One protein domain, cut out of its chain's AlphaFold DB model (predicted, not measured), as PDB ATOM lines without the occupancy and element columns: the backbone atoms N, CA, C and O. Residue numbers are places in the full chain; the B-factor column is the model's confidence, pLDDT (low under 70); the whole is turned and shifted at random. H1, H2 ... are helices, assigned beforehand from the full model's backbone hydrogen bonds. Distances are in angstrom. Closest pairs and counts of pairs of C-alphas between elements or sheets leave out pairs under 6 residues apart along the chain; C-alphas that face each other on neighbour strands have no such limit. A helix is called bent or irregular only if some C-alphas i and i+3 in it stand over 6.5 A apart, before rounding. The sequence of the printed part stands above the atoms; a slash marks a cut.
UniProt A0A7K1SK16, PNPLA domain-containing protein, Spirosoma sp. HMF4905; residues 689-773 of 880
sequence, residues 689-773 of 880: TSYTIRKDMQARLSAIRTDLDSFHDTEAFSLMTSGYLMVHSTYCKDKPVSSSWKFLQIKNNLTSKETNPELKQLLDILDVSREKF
ATOM      1  N   THR A 689      20.813 -50.450  16.466       95.12
ATOM      2  CA  THR A 689      21.939 -50.200  17.368       95.12
ATOM      3  C   THR A 689      21.685 -48.932  18.193       95.12
ATOM      4  O   THR A 689      20.885 -48.075  17.804       95.12
ATOM      5  N   SER A 690      22.418 -48.734  19.295       92.50
ATOM      6  CA  SER A 690      22.346 -47.504  20.106       92.50
ATOM      7  C   SER A 690      22.744 -46.237  19.336       92.50
ATOM      8  O   SER A 690      22.424 -45.124  19.757       92.50
ATOM      9  N   TYR A 691      23.414 -46.406  18.193       93.50
ATOM     10  CA  TYR A 691      23.795 -45.365  17.239       93.50
ATOM     11  C   TYR A 691      22.923 -45.364  15.972       93.50
ATOM     12  O   TYR A 691      23.323 -44.828  14.938       93.50
ATOM     13  N   THR A 692      21.698 -45.894  16.065       92.81
ATOM     14  CA  THR A 692      20.585 -45.764  15.102       92.81
ATOM     15  C   THR A 692      20.715 -46.512  13.774       92.81
ATOM     16  O   THR A 692      19.775 -46.498  12.981       92.81
ATOM     17  N   ILE A 693      21.830 -47.198  13.511       95.19
ATOM     18  CA  ILE A 693      21.961 -48.068  12.331       95.19
ATOM     19  C   ILE A 693      21.173 -49.357  12.569       95.19
ATOM     20  O   ILE A 693      21.228 -49.917  13.667       95.19
ATOM     21  N   ARG A 694      20.473 -49.853  11.541       94.38
ATOM     22  CA  ARG A 694      19.804 -51.162  11.599       94.38
ATOM     23  C   ARG A 694      20.819 -52.293  11.826       94.38
ATOM     24  O   ARG A 694      21.861 -52.341  11.167       94.38
ATOM     25  N   LYS A 695      20.522 -53.241  12.717       93.81
ATOM     26  CA  LYS A 695      21.444 -54.342  13.050       93.81
ATOM     27  C   LYS A 695      21.739 -55.261  11.857       93.81
ATOM     28  O   LYS A 695      22.868 -55.728  11.725       93.81
ATOM     29  N   ASP A 696      20.785 -55.458  10.942       92.00
ATOM     30  CA  ASP A 696      20.977 -56.231   9.700       92.00
ATOM     31  C   ASP A 696      22.006 -55.594   8.744       92.00
ATOM     32  O   ASP A 696      22.810 -56.305   8.126       92.00
ATOM     33  N   MET A 697      22.020 -54.262   8.667       93.31
ATOM     34  CA  MET A 697      23.020 -53.471   7.948       93.31
ATOM     35  C   MET A 697      24.366 -53.541   8.643       93.31
ATOM     36  O   MET A 697      25.367 -53.852   8.004       93.31
ATOM     37  N   GLN A 698      24.401 -53.291   9.952       95.12
ATOM     38  CA  GLN A 698      25.649 -53.320  10.705       95.12
ATOM     39  C   GLN A 698      26.326 -54.697  10.623       95.12
ATOM     40  O   GLN A 698      27.540 -54.768  10.426       95.12
ATOM     41  N   ALA A 699      25.552 -55.784  10.681       93.56
ATOM     42  CA  ALA A 699      26.057 -57.137  10.474       93.56
ATOM     43  C   ALA A 699      26.739 -57.286   9.102       93.56
ATOM     44  O   ALA A 699      27.872 -57.770   9.036       93.56
ATOM     45  N   ARG A 700      26.121 -56.789   8.021       94.12
ATOM     46  CA  ARG A 700      26.720 -56.788   6.672       94.12
ATOM     47  C   ARG A 700      27.964 -55.913   6.577       94.12
ATOM     48  O   ARG A 700      28.956 -56.354   6.009       94.12
ATOM     49  N   LEU A 701      27.955 -54.722   7.178       94.94
ATOM     50  CA  LEU A 701      29.129 -53.842   7.240       94.94
ATOM     51  C   LEU A 701      30.305 -54.526   7.947       94.94
ATOM     52  O   LEU A 701      31.435 -54.461   7.463       94.94
ATOM     53  N   SER A 702      30.036 -55.243   9.042       93.94
ATOM     54  CA  SER A 702      31.052 -56.025   9.759       93.94
ATOM     55  C   SER A 702      31.605 -57.194   8.932       93.94
ATOM     56  O   SER A 702      32.771 -57.568   9.088       93.94
ATOM     57  N   ALA A 703      30.790 -57.726   8.015       92.62
ATOM     58  CA  ALA A 703      31.121 -58.836   7.129       92.62
ATOM     59  C   ALA A 703      31.756 -58.401   5.797       92.62
ATOM     60  O   ALA A 703      32.216 -59.264   5.047       92.62
ATOM     61  N   ILE A 704      31.828 -57.096   5.496       93.94
ATOM     62  CA  ILE A 704      32.553 -56.607   4.316       93.94
ATOM     63  C   ILE A 704      33.965 -57.195   4.330       93.94
ATOM     64  O   ILE A 704      34.614 -57.305   5.376       93.94
ATOM     65  N   ARG A 705      34.444 -57.591   3.151       91.94
ATOM     66  CA  ARG A 705      35.736 -58.259   2.997       91.94
ATOM     67  C   ARG A 705      36.894 -57.408   3.519       91.94
ATOM     68  O   ARG A 705      36.941 -56.190   3.349       91.94
ATOM     69  N   THR A 706      37.890 -58.090   4.066       88.44
ATOM     70  CA  THR A 706      39.216 -57.520   4.313       88.44
ATOM     71  C   THR A 706      40.083 -57.740   3.072       88.44
ATOM     72  O   THR A 706      40.486 -58.872   2.799       88.44
ATOM     73  N   ASP A 707      40.316 -56.683   2.288       89.19
ATOM     74  CA  ASP A 707      41.089 -56.733   1.035       89.19
ATOM     75  C   ASP A 707      41.736 -55.361   0.709       89.19
ATOM     76  O   ASP A 707      41.411 -54.341   1.324       89.19
ATOM     77  N   LEU A 708      42.663 -55.345  -0.254       92.00
ATOM     78  CA  LEU A 708      43.307 -54.169  -0.862       92.00
ATOM     79  C   LEU A 708      42.794 -53.913  -2.295       92.00
ATOM     80  O   LEU A 708      43.501 -53.342  -3.131       92.00
ATOM     81  N   ASP A 709      41.596 -54.402  -2.611       92.25
ATOM     82  CA  ASP A 709      40.924 -54.182  -3.890       92.25
ATOM     83  C   ASP A 709      40.109 -52.876  -3.899       92.25
ATOM     84  O   ASP A 709      40.110 -52.117  -2.935       92.25
ATOM     85  N   SER A 710      39.435 -52.576  -5.011       93.75
ATOM     86  CA  SER A 710      38.606 -51.372  -5.109       93.75
ATOM     87  C   SER A 710      37.362 -51.440  -4.221       93.75
ATOM     88  O   SER A 710      36.648 -52.448  -4.218       93.75
ATOM     89  N   PHE A 711      37.064 -50.317  -3.564       96.06
ATOM     90  CA  PHE A 711      35.809 -50.034  -2.861       96.06
ATOM     91  C   PHE A 711      35.072 -48.910  -3.585       96.06
ATOM     92  O   PHE A 711      35.653 -47.857  -3.852       96.06
ATOM     93  N   HIS A 712      33.800 -49.117  -3.913       95.31
ATOM     94  CA  HIS A 712      32.981 -48.058  -4.509       95.31
ATOM     95  C   HIS A 712      32.358 -47.158  -3.430       95.31
ATOM     96  O   HIS A 712      32.351 -47.507  -2.247       95.31
ATOM     97  N   ASP A 713      31.789 -46.021  -3.836       96.44
ATOM     98  CA  ASP A 713      31.277 -44.987  -2.924       96.44
ATOM     99  C   ASP A 713      30.289 -45.544  -1.887       96.44
ATOM    100  O   ASP A 713      30.423 -45.255  -0.709       96.44
ATOM    101  N   THR A 714      29.358 -46.415  -2.288       95.75
ATOM    102  CA  THR A 714      28.360 -47.003  -1.372       95.75
ATOM    103  C   THR A 714      28.997 -47.811  -0.228       95.75
ATOM    104  O   THR A 714      28.587 -47.666   0.922       95.75
ATOM    105  N   GLU A 715      30.026 -48.625  -0.500       96.62
ATOM    106  CA  GLU A 715      30.755 -49.371   0.538       96.62
ATOM    107  C   GLU A 715      31.516 -48.417   1.455       96.62
ATOM    108  O   GLU A 715      31.411 -48.495   2.680       96.62
ATOM    109  N   ALA A 716      32.275 -47.507   0.842       97.69
ATOM    110  CA  ALA A 716      33.105 -46.545   1.545       97.69
ATOM    111  C   ALA A 716      32.269 -45.652   2.464       97.69
ATOM    112  O   ALA A 716      32.564 -45.541   3.651       97.69
ATOM    113  N   PHE A 717      31.193 -45.069   1.939       97.75
ATOM    114  CA  PHE A 717      30.328 -44.159   2.677       97.75
ATOM    115  C   PHE A 717      29.555 -44.870   3.778       97.75
ATOM    116  O   PHE A 717      29.359 -44.289   4.844       97.75
ATOM    117  N   SER A 718      29.170 -46.134   3.575       97.56
ATOM    118  CA  SER A 718      28.509 -46.899   4.632       97.56
ATOM    119  C   SER A 718      29.456 -47.208   5.794       97.56
ATOM    120  O   SER A 718      29.080 -47.037   6.954       97.56
ATOM    121  N   LEU A 719      30.704 -47.591   5.498       98.00
ATOM    122  CA  LEU A 719      31.740 -47.813   6.513       98.00
ATOM    123  C   LEU A 719      32.087 -46.521   7.267       98.00
ATOM    124  O   LEU A 719      32.101 -46.525   8.499       98.00
ATOM    125  N   MET A 720      32.307 -45.415   6.549       98.31
ATOM    126  CA  MET A 720      32.559 -44.096   7.144       98.31
ATOM    127  C   MET A 720      31.379 -43.642   8.014       98.31
ATOM    128  O   MET A 720      31.571 -43.208   9.145       98.31
ATOM    129  N   THR A 721      30.144 -43.788   7.530       97.88
ATOM    130  CA  THR A 721      28.949 -43.414   8.302       97.88
ATOM    131  C   THR A 721      28.827 -44.243   9.579       97.88
ATOM    132  O   THR A 721      28.536 -43.682  10.633       97.88
ATOM    133  N   SER A 722      29.096 -45.551   9.516       97.44
ATOM    134  CA  SER A 722      29.097 -46.430  10.693       97.44
ATOM    135  C   SER A 722      30.115 -45.975  11.743       97.44
ATOM    136  O   SER A 722      29.731 -45.717  12.885       97.44
ATOM    137  N   GLY A 723      31.375 -45.756  11.351       97.69
ATOM    138  CA  GLY A 723      32.412 -45.255  12.262       97.69
ATOM    139  C   GLY A 723      32.082 -43.882  12.856       97.69
ATOM    140  O   GLY A 723      32.224 -43.674  14.061       97.69
ATOM    141  N   TYR A 724      31.559 -42.964  12.038       97.88
ATOM    142  CA  TYR A 724      31.138 -41.634  12.488       97.88
ATOM    143  C   TYR A 724      30.020 -41.709  13.541       97.88
ATOM    144  O   TYR A 724      30.091 -41.035  14.572       97.88
ATOM    145  N   LEU A 725      28.986 -42.525  13.298       96.94
ATOM    146  CA  LEU A 725      27.830 -42.634  14.192       96.94
ATOM    147  C   LEU A 725      28.170 -43.331  15.516       96.94
ATOM    148  O   LEU A 725      27.634 -42.925  16.545       96.94
ATOM    149  N   MET A 726      29.096 -44.296  15.524       97.31
ATOM    150  CA  MET A 726      29.584 -44.929  16.761       97.31
ATOM    151  C   MET A 726      30.306 -43.932  17.679       97.31
ATOM    152  O   MET A 726      30.045 -43.871  18.882       97.31
ATOM    153  N   VAL A 727      31.188 -43.090  17.128       97.19
ATOM    154  CA  VAL A 727      31.832 -42.024  17.919       97.19
ATOM    155  C   VAL A 727      30.796 -40.987  18.359       97.19
ATOM    156  O   VAL A 727      30.840 -40.484  19.482       97.19
ATOM    157  N   HIS A 728      29.834 -40.664  17.489       95.38
ATOM    158  CA  HIS A 728      28.780 -39.709  17.805       95.38
ATOM    159  C   HIS A 728      27.908 -40.175  18.973       95.38
ATOM    160  O   HIS A 728      27.667 -39.379  19.876       95.38
ATOM    161  N   SER A 729      27.472 -41.436  19.003       94.31
ATOM    162  CA  SER A 729      26.677 -41.961  20.122       94.31
ATOM    163  C   SER A 729      27.471 -42.023  21.424       94.31
ATOM    164  O   SER A 729      26.898 -41.789  22.484       94.31
ATOM    165  N   THR A 730      28.784 -42.264  21.341       93.06
ATOM    166  CA  THR A 730      29.672 -42.315  22.510       93.06
ATOM    167  C   THR A 730      29.773 -40.961  23.222       93.06
ATOM    168  O   THR A 730      29.750 -40.918  24.448       93.06
ATOM    169  N   TYR A 731      29.859 -39.849  22.481       91.88
ATOM    170  CA  TYR A 731      30.126 -38.522  23.069       91.88
ATOM    171  C   TYR A 731      28.987 -37.507  22.964       91.88
ATOM    172  O   TYR A 731      29.025 -36.462  23.609       91.88
ATOM    173  N   CYS A 732      28.035 -37.718  22.063       87.62
ATOM    174  CA  CYS A 732      27.126 -36.678  21.582       87.62
ATOM    175  C   CYS A 732      25.727 -37.218  21.279       87.62
ATOM    176  O   CYS A 732      25.063 -36.666  20.409       87.62
ATOM    177  N   LYS A 733      25.279 -38.260  21.988       78.19
ATOM    178  CA  LYS A 733      24.002 -38.948  21.733       78.19
ATOM    179  C   LYS A 733      22.802 -38.002  21.555       78.19
ATOM    180  O   LYS A 733      21.954 -38.269  20.710       78.19
ATOM    181  N   ASP A 734      22.777 -36.888  22.289       79.44
ATOM    182  CA  ASP A 734      21.671 -35.917  22.280       79.44
ATOM    183  C   ASP A 734      21.878 -34.728  21.322       79.44
ATOM    184  O   ASP A 734      21.010 -33.862  21.197       79.44
ATOM    185  N   LYS A 735      23.031 -34.639  20.647       82.88
ATOM    186  CA  LYS A 735      23.334 -33.546  19.712       82.88
ATOM    187  C   LYS A 735      22.978 -33.955  18.281       82.88
ATOM    188  O   LYS A 735      23.148 -35.113  17.916       82.88
ATOM    189  N   PRO A 736      22.549 -33.021  17.419       81.50
ATOM    190  CA  PRO A 736      22.292 -33.344  16.023       81.50
ATOM    191  C   PRO A 736      23.575 -33.791  15.307       81.50
ATOM    192  O   PRO A 736      24.677 -33.295  15.557       81.50
ATOM    193  N   VAL A 737      23.413 -34.731  14.377       81.88
ATOM    194  CA  VAL A 737      24.476 -35.139  13.452       81.88
ATOM    195  C   VAL A 737      24.724 -34.019  12.441       81.88
ATOM    196  O   VAL A 737      23.786 -33.475  11.863       81.88
ATOM    197  N   SER A 738      25.997 -33.700  12.218       79.00
ATOM    198  CA  SER A 738      26.458 -32.745  11.207       79.00
ATOM    199  C   SER A 738      26.036 -33.174   9.800       79.00
ATOM    200  O   SER A 738      26.077 -34.356   9.482       79.00
ATOM    201  N   SER A 739      25.674 -32.230   8.932       71.31
ATOM    202  CA  SER A 739      25.354 -32.495   7.518       71.31
ATOM    203  C   SER A 739      26.526 -32.225   6.564       71.31
ATOM    204  O   SER A 739      26.346 -32.232   5.351       71.31
ATOM    205  N   SER A 740      27.727 -31.956   7.090       85.88
ATOM    206  CA  SER A 740      28.843 -31.412   6.296       85.88
ATOM    207  C   SER A 740      29.744 -32.445   5.601       85.88
ATOM    208  O   SER A 740      30.593 -32.049   4.801       85.88
ATOM    209  N   TRP A 741      29.563 -33.741   5.873       94.88
ATOM    210  CA  TRP A 741      30.374 -34.828   5.307       94.88
ATOM    211  C   TRP A 741      29.676 -35.498   4.129       94.88
ATOM    212  O   TRP A 741      28.483 -35.806   4.211       94.88
ATOM    213  N   LYS A 742      30.412 -35.783   3.046       94.56
ATOM    214  CA  LYS A 742      29.821 -36.376   1.836       94.56
ATOM    215  C   LYS A 742      29.330 -37.798   2.106       94.56
ATOM    216  O   LYS A 742      28.242 -38.156   1.659       94.56
ATOM    217  N   PHE A 743      30.067 -38.580   2.894       95.94
ATOM    218  CA  PHE A 743      29.656 -39.943   3.232       95.94
ATOM    219  C   PHE A 743      28.310 -40.045   3.968       95.94
ATOM    220  O   PHE A 743      27.661 -41.084   3.884       95.94
ATOM    221  N   LEU A 744      27.835 -38.982   4.631       95.50
ATOM    222  CA  LEU A 744      26.559 -39.003   5.360       95.50
ATOM    223  C   LEU A 744      25.322 -38.986   4.453       95.50
ATOM    224  O   LEU A 744      24.210 -39.166   4.950       95.50
ATOM    225  N   GLN A 745      25.491 -38.845   3.135       92.69
ATOM    226  CA  GLN A 745      24.399 -38.951   2.160       92.69
ATOM    227  C   GLN A 745      23.640 -40.286   2.261       92.69
ATOM    228  O   GLN A 745      22.437 -40.318   2.029       92.69
ATOM    229  N   ILE A 746      24.310 -41.372   2.672       92.06
ATOM    230  CA  ILE A 746      23.694 -42.703   2.812       92.06
ATOM    231  C   ILE A 746      23.077 -42.964   4.196       92.06
ATOM    232  O   ILE A 746      22.481 -44.019   4.434       92.06
ATOM    233  N   LYS A 747      23.192 -42.012   5.135       92.81
ATOM    234  CA  LYS A 747      22.725 -42.170   6.522       92.81
ATOM    235  C   LYS A 747      21.240 -42.528   6.590       92.81
ATOM    236  O   LYS A 747      20.862 -43.399   7.372       92.81
ATOM    237  N   ASN A 748      20.402 -41.874   5.787       90.75
ATOM    238  CA  ASN A 748      18.956 -42.105   5.809       90.75
ATOM    239  C   ASN A 748      18.616 -43.551   5.429       90.75
ATOM    240  O   ASN A 748      17.773 -44.165   6.073       90.75
ATOM    241  N   ASN A 749      19.330 -44.136   4.462       90.69
ATOM    242  CA  ASN A 749      19.161 -45.542   4.103       90.69
ATOM    243  C   ASN A 749      19.623 -46.458   5.252       90.69
ATOM    244  O   ASN A 749      18.891 -47.360   5.642       90.69
ATOM    245  N   LEU A 750      20.778 -46.195   5.872       90.62
ATOM    246  CA  LEU A 750      21.293 -47.019   6.981       90.62
ATOM    247  C   LEU A 750      20.428 -46.985   8.255       90.62
ATOM    248  O   LEU A 750      20.461 -47.929   9.048       90.62
ATOM    249  N   THR A 751      19.674 -45.903   8.455       90.62
ATOM    250  CA  THR A 751      18.851 -45.649   9.652       90.62
ATOM    251  C   THR A 751      17.345 -45.797   9.392       90.62
ATOM    252  O   THR A 751      16.532 -45.551  10.283       90.62
ATOM    253  N   SER A 752      16.950 -46.219   8.184       88.81
ATOM    254  CA  SER A 752      15.542 -46.311   7.791       88.81
ATOM    255  C   SER A 752      14.766 -47.346   8.612       88.81
ATOM    256  O   SER A 752      15.178 -48.504   8.754       88.81
ATOM    257  N   LYS A 753      13.582 -46.949   9.086       86.00
ATOM    258  CA  LYS A 753      12.613 -47.860   9.716       86.00
ATOM    259  C   LYS A 753      11.847 -48.696   8.701       86.00
ATOM    260  O   LYS A 753      11.542 -49.853   8.974       86.00
ATOM    261  N   GLU A 754      11.601 -48.139   7.523       84.06
ATOM    262  CA  GLU A 754      10.816 -48.779   6.475       84.06
ATOM    263  C   GLU A 754      11.721 -49.392   5.405       84.06
ATOM    264  O   GLU A 754      12.749 -48.822   5.021       84.06
ATOM    265  N   THR A 755      11.332 -50.565   4.907       78.94
ATOM    266  CA  THR A 755      12.000 -51.203   3.774       78.94
ATOM    267  C   THR A 755      11.484 -50.597   2.476       78.94
ATOM    268  O   THR A 755      10.332 -50.800   2.106       78.94
ATOM    269  N   ASN A 756      12.350 -49.876   1.765       83.75
ATOM    270  CA  ASN A 756      12.065 -49.316   0.446       83.75
ATOM    271  C   ASN A 756      12.994 -49.940  -0.627       83.75
ATOM    272  O   ASN A 756      13.950 -50.645  -0.283       83.75
ATOM    273  N   PRO A 757      12.728 -49.734  -1.933       85.88
ATOM    274  CA  PRO A 757      13.548 -50.312  -3.001       85.88
ATOM    275  C   PRO A 757      15.031 -49.917  -2.931       85.88
ATOM    276  O   PRO A 757      15.895 -50.748  -3.198       85.88
ATOM    277  N   GLU A 758      15.333 -48.685  -2.515       84.56
ATOM    278  CA  GLU A 758      16.710 -48.195  -2.353       84.56
ATOM    279  C   GLU A 758      17.451 -48.933  -1.231       84.56
ATOM    280  O   GLU A 758      18.613 -49.307  -1.382       84.56
ATOM    281  N   LEU A 759      16.770 -49.200  -0.113       86.31
ATOM    282  CA  LEU A 759      17.294 -49.987   1.000       86.31
ATOM    283  C   LEU A 759      17.600 -51.418   0.566       86.31
ATOM    284  O   LEU A 759      18.637 -51.965   0.933       86.31
ATOM    285  N   LYS A 760      16.707 -52.019  -0.226       87.75
ATOM    286  CA  LYS A 760      16.911 -53.366  -0.764       87.75
ATOM    287  C   LYS A 760      18.130 -53.414  -1.684       87.75
ATOM    288  O   LYS A 760      18.963 -54.298  -1.536       87.75
ATOM    289  N   GLN A 761      18.281 -52.425  -2.563       88.19
ATOM    290  CA  GLN A 761      19.462 -52.312  -3.415       88.19
ATOM    291  C   GLN A 761      20.752 -52.162  -2.592       88.19
ATOM    292  O   GLN A 761      21.769 -52.770  -2.927       88.19
ATOM    293  N   LEU A 762      20.721 -51.378  -1.509       90.81
ATOM    294  CA  LEU A 762      21.852 -51.252  -0.592       90.81
ATOM    295  C   LEU A 762      22.191 -52.592   0.081       90.81
ATOM    296  O   LEU A 762      23.362 -52.962   0.118       90.81
ATOM    297  N   LEU A 763      21.187 -53.333   0.562       90.88
ATOM    298  CA  LEU A 763      21.376 -54.673   1.131       90.88
ATOM    299  C   LEU A 763      22.041 -55.621   0.133       90.88
ATOM    300  O   LEU A 763      23.039 -56.245   0.484       90.88
ATOM    301  N   ASP A 764      21.542 -55.672  -1.105       90.50
ATOM    302  CA  ASP A 764      22.080 -56.540  -2.158       90.50
ATOM    303  C   ASP A 764      23.552 -56.210  -2.465       90.50
ATOM    304  O   ASP A 764      24.382 -57.104  -2.645       90.50
ATOM    305  N   ILE A 765      23.901 -54.917  -2.487       92.56
ATOM    306  CA  ILE A 765      25.288 -54.464  -2.654       92.56
ATOM    307  C   ILE A 765      26.155 -54.939  -1.486       92.56
ATOM    308  O   ILE A 765      27.196 -55.558  -1.716       92.56
ATOM    309  N   LEU A 766      25.727 -54.683  -0.248       93.06
ATOM    310  CA  LEU A 766      26.493 -55.037   0.949       93.06
ATOM    311  C   LEU A 766      26.623 -56.557   1.141       93.06
ATOM    312  O   LEU A 766      27.652 -57.016   1.637       93.06
ATOM    313  N   ASP A 767      25.636 -57.342   0.705       92.69
ATOM    314  CA  ASP A 767      25.714 -58.805   0.693       92.69
ATOM    315  C   ASP A 767      26.806 -59.308  -0.256       92.69
ATOM    316  O   ASP A 767      27.528 -60.248   0.078       92.69
ATOM    317  N   VAL A 768      26.999 -58.653  -1.404       93.56
ATOM    318  CA  VAL A 768      28.107 -58.969  -2.319       93.56
ATOM    319  C   VAL A 768      29.448 -58.428  -1.808       93.56
ATOM    320  O   VAL A 768      30.496 -59.008  -2.096       93.56
ATOM    321  N   SER A 769      29.460 -57.353  -1.015       93.75
ATOM    322  CA  SER A 769      30.689 -56.726  -0.503       93.75
ATOM    323  C   SER A 769      31.552 -57.630   0.386       93.75
ATOM    324  O   SER A 769      32.752 -57.368   0.542       93.75
ATOM    325  N   ARG A 770      30.994 -58.711   0.944       91.62
ATOM    326  CA  ARG A 770      31.755 -59.735   1.685       91.62
ATOM    327  C   ARG A 770      32.643 -60.609   0.787       91.62
ATOM    328  O   ARG A 770      33.611 -61.204   1.258       91.62
ATOM    329  N   GLU A 771      32.346 -60.670  -0.509       91.69
ATOM    330  CA  GLU A 771      33.009 -61.560  -1.461       91.69
ATOM    331  C   GLU A 771      34.306 -60.942  -2.006       91.69
ATOM    332  O   GLU A 771      34.328 -59.802  -2.464       91.69
ATOM    333  N   LYS A 772      35.413 -61.698  -2.022       87.88
ATOM    334  CA  LYS A 772      36.726 -61.204  -2.507       87.88
ATOM    335  C   LYS A 772      36.858 -61.157  -4.031       87.88
ATOM    336  O   LYS A 772      37.683 -60.423  -4.577       87.88
ATOM    337  N   PHE A 773      36.069 -61.961  -4.741       87.38
ATOM    338  CA  PHE A 773      36.176 -62.140  -6.188       87.38
ATOM    339  C   PHE A 773      34.801 -62.078  -6.847       87.38
ATOM    340  O   PHE A 773      33.778 -62.276  -6.207       87.38
TER     341      PHE A 773
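This is residues 689 to 773 of the 880 residues of the protein "PNPLA domain-containing protein" of Spirosoma sp. HMF4905 (UniProt A0A7K1SK16). A long helix, H2, is crossed by H3 over its first half, and H1 and H4, side by side, sit across that same half. The printed part has 85 residues with four named helices, H1 to H4 in chain order, and is all helix in class. It is compact, radius of gyration of the C-alphas 12.8 A, spanning 41 by 29 by 21 A.

Find C-alpha 695 at (21.444, -54.342, 13.050); H1 runs from there to residue 703. H2, residues 713 to 732, measures 26.2 A. H3, residues 742 to 750, is irregular: C-alphas 745 and 748 are 7.3 A apart. H4, residues 757 to 769, runs 18.5 A to C-alpha 769 at (30.689, -56.726, -0.503).

H1 touches H4 at a shallow tilt of 28 degrees, the same way; see their closest C-alphas, Arg 700 and Leu 766, 6.0 A apart. H2 touches H3 with residues 714 to 721 alone, about perpendicular at 83 degrees; the closest C-alphas, Phe 717 and Phe 743, are 4.3 A apart. Every O i to N i+4 pair is within hydrogen-bond range in H1, H2 and H4; in H3, 1 of 5 is, beside 4 of 6 O i to N i+3 pairs.

The C-alphas farthest apart are Asp 734 and Phe 773, 41.3 A. The printed part has no cut, its three links are short, and no printed residue is under pLDDT 70.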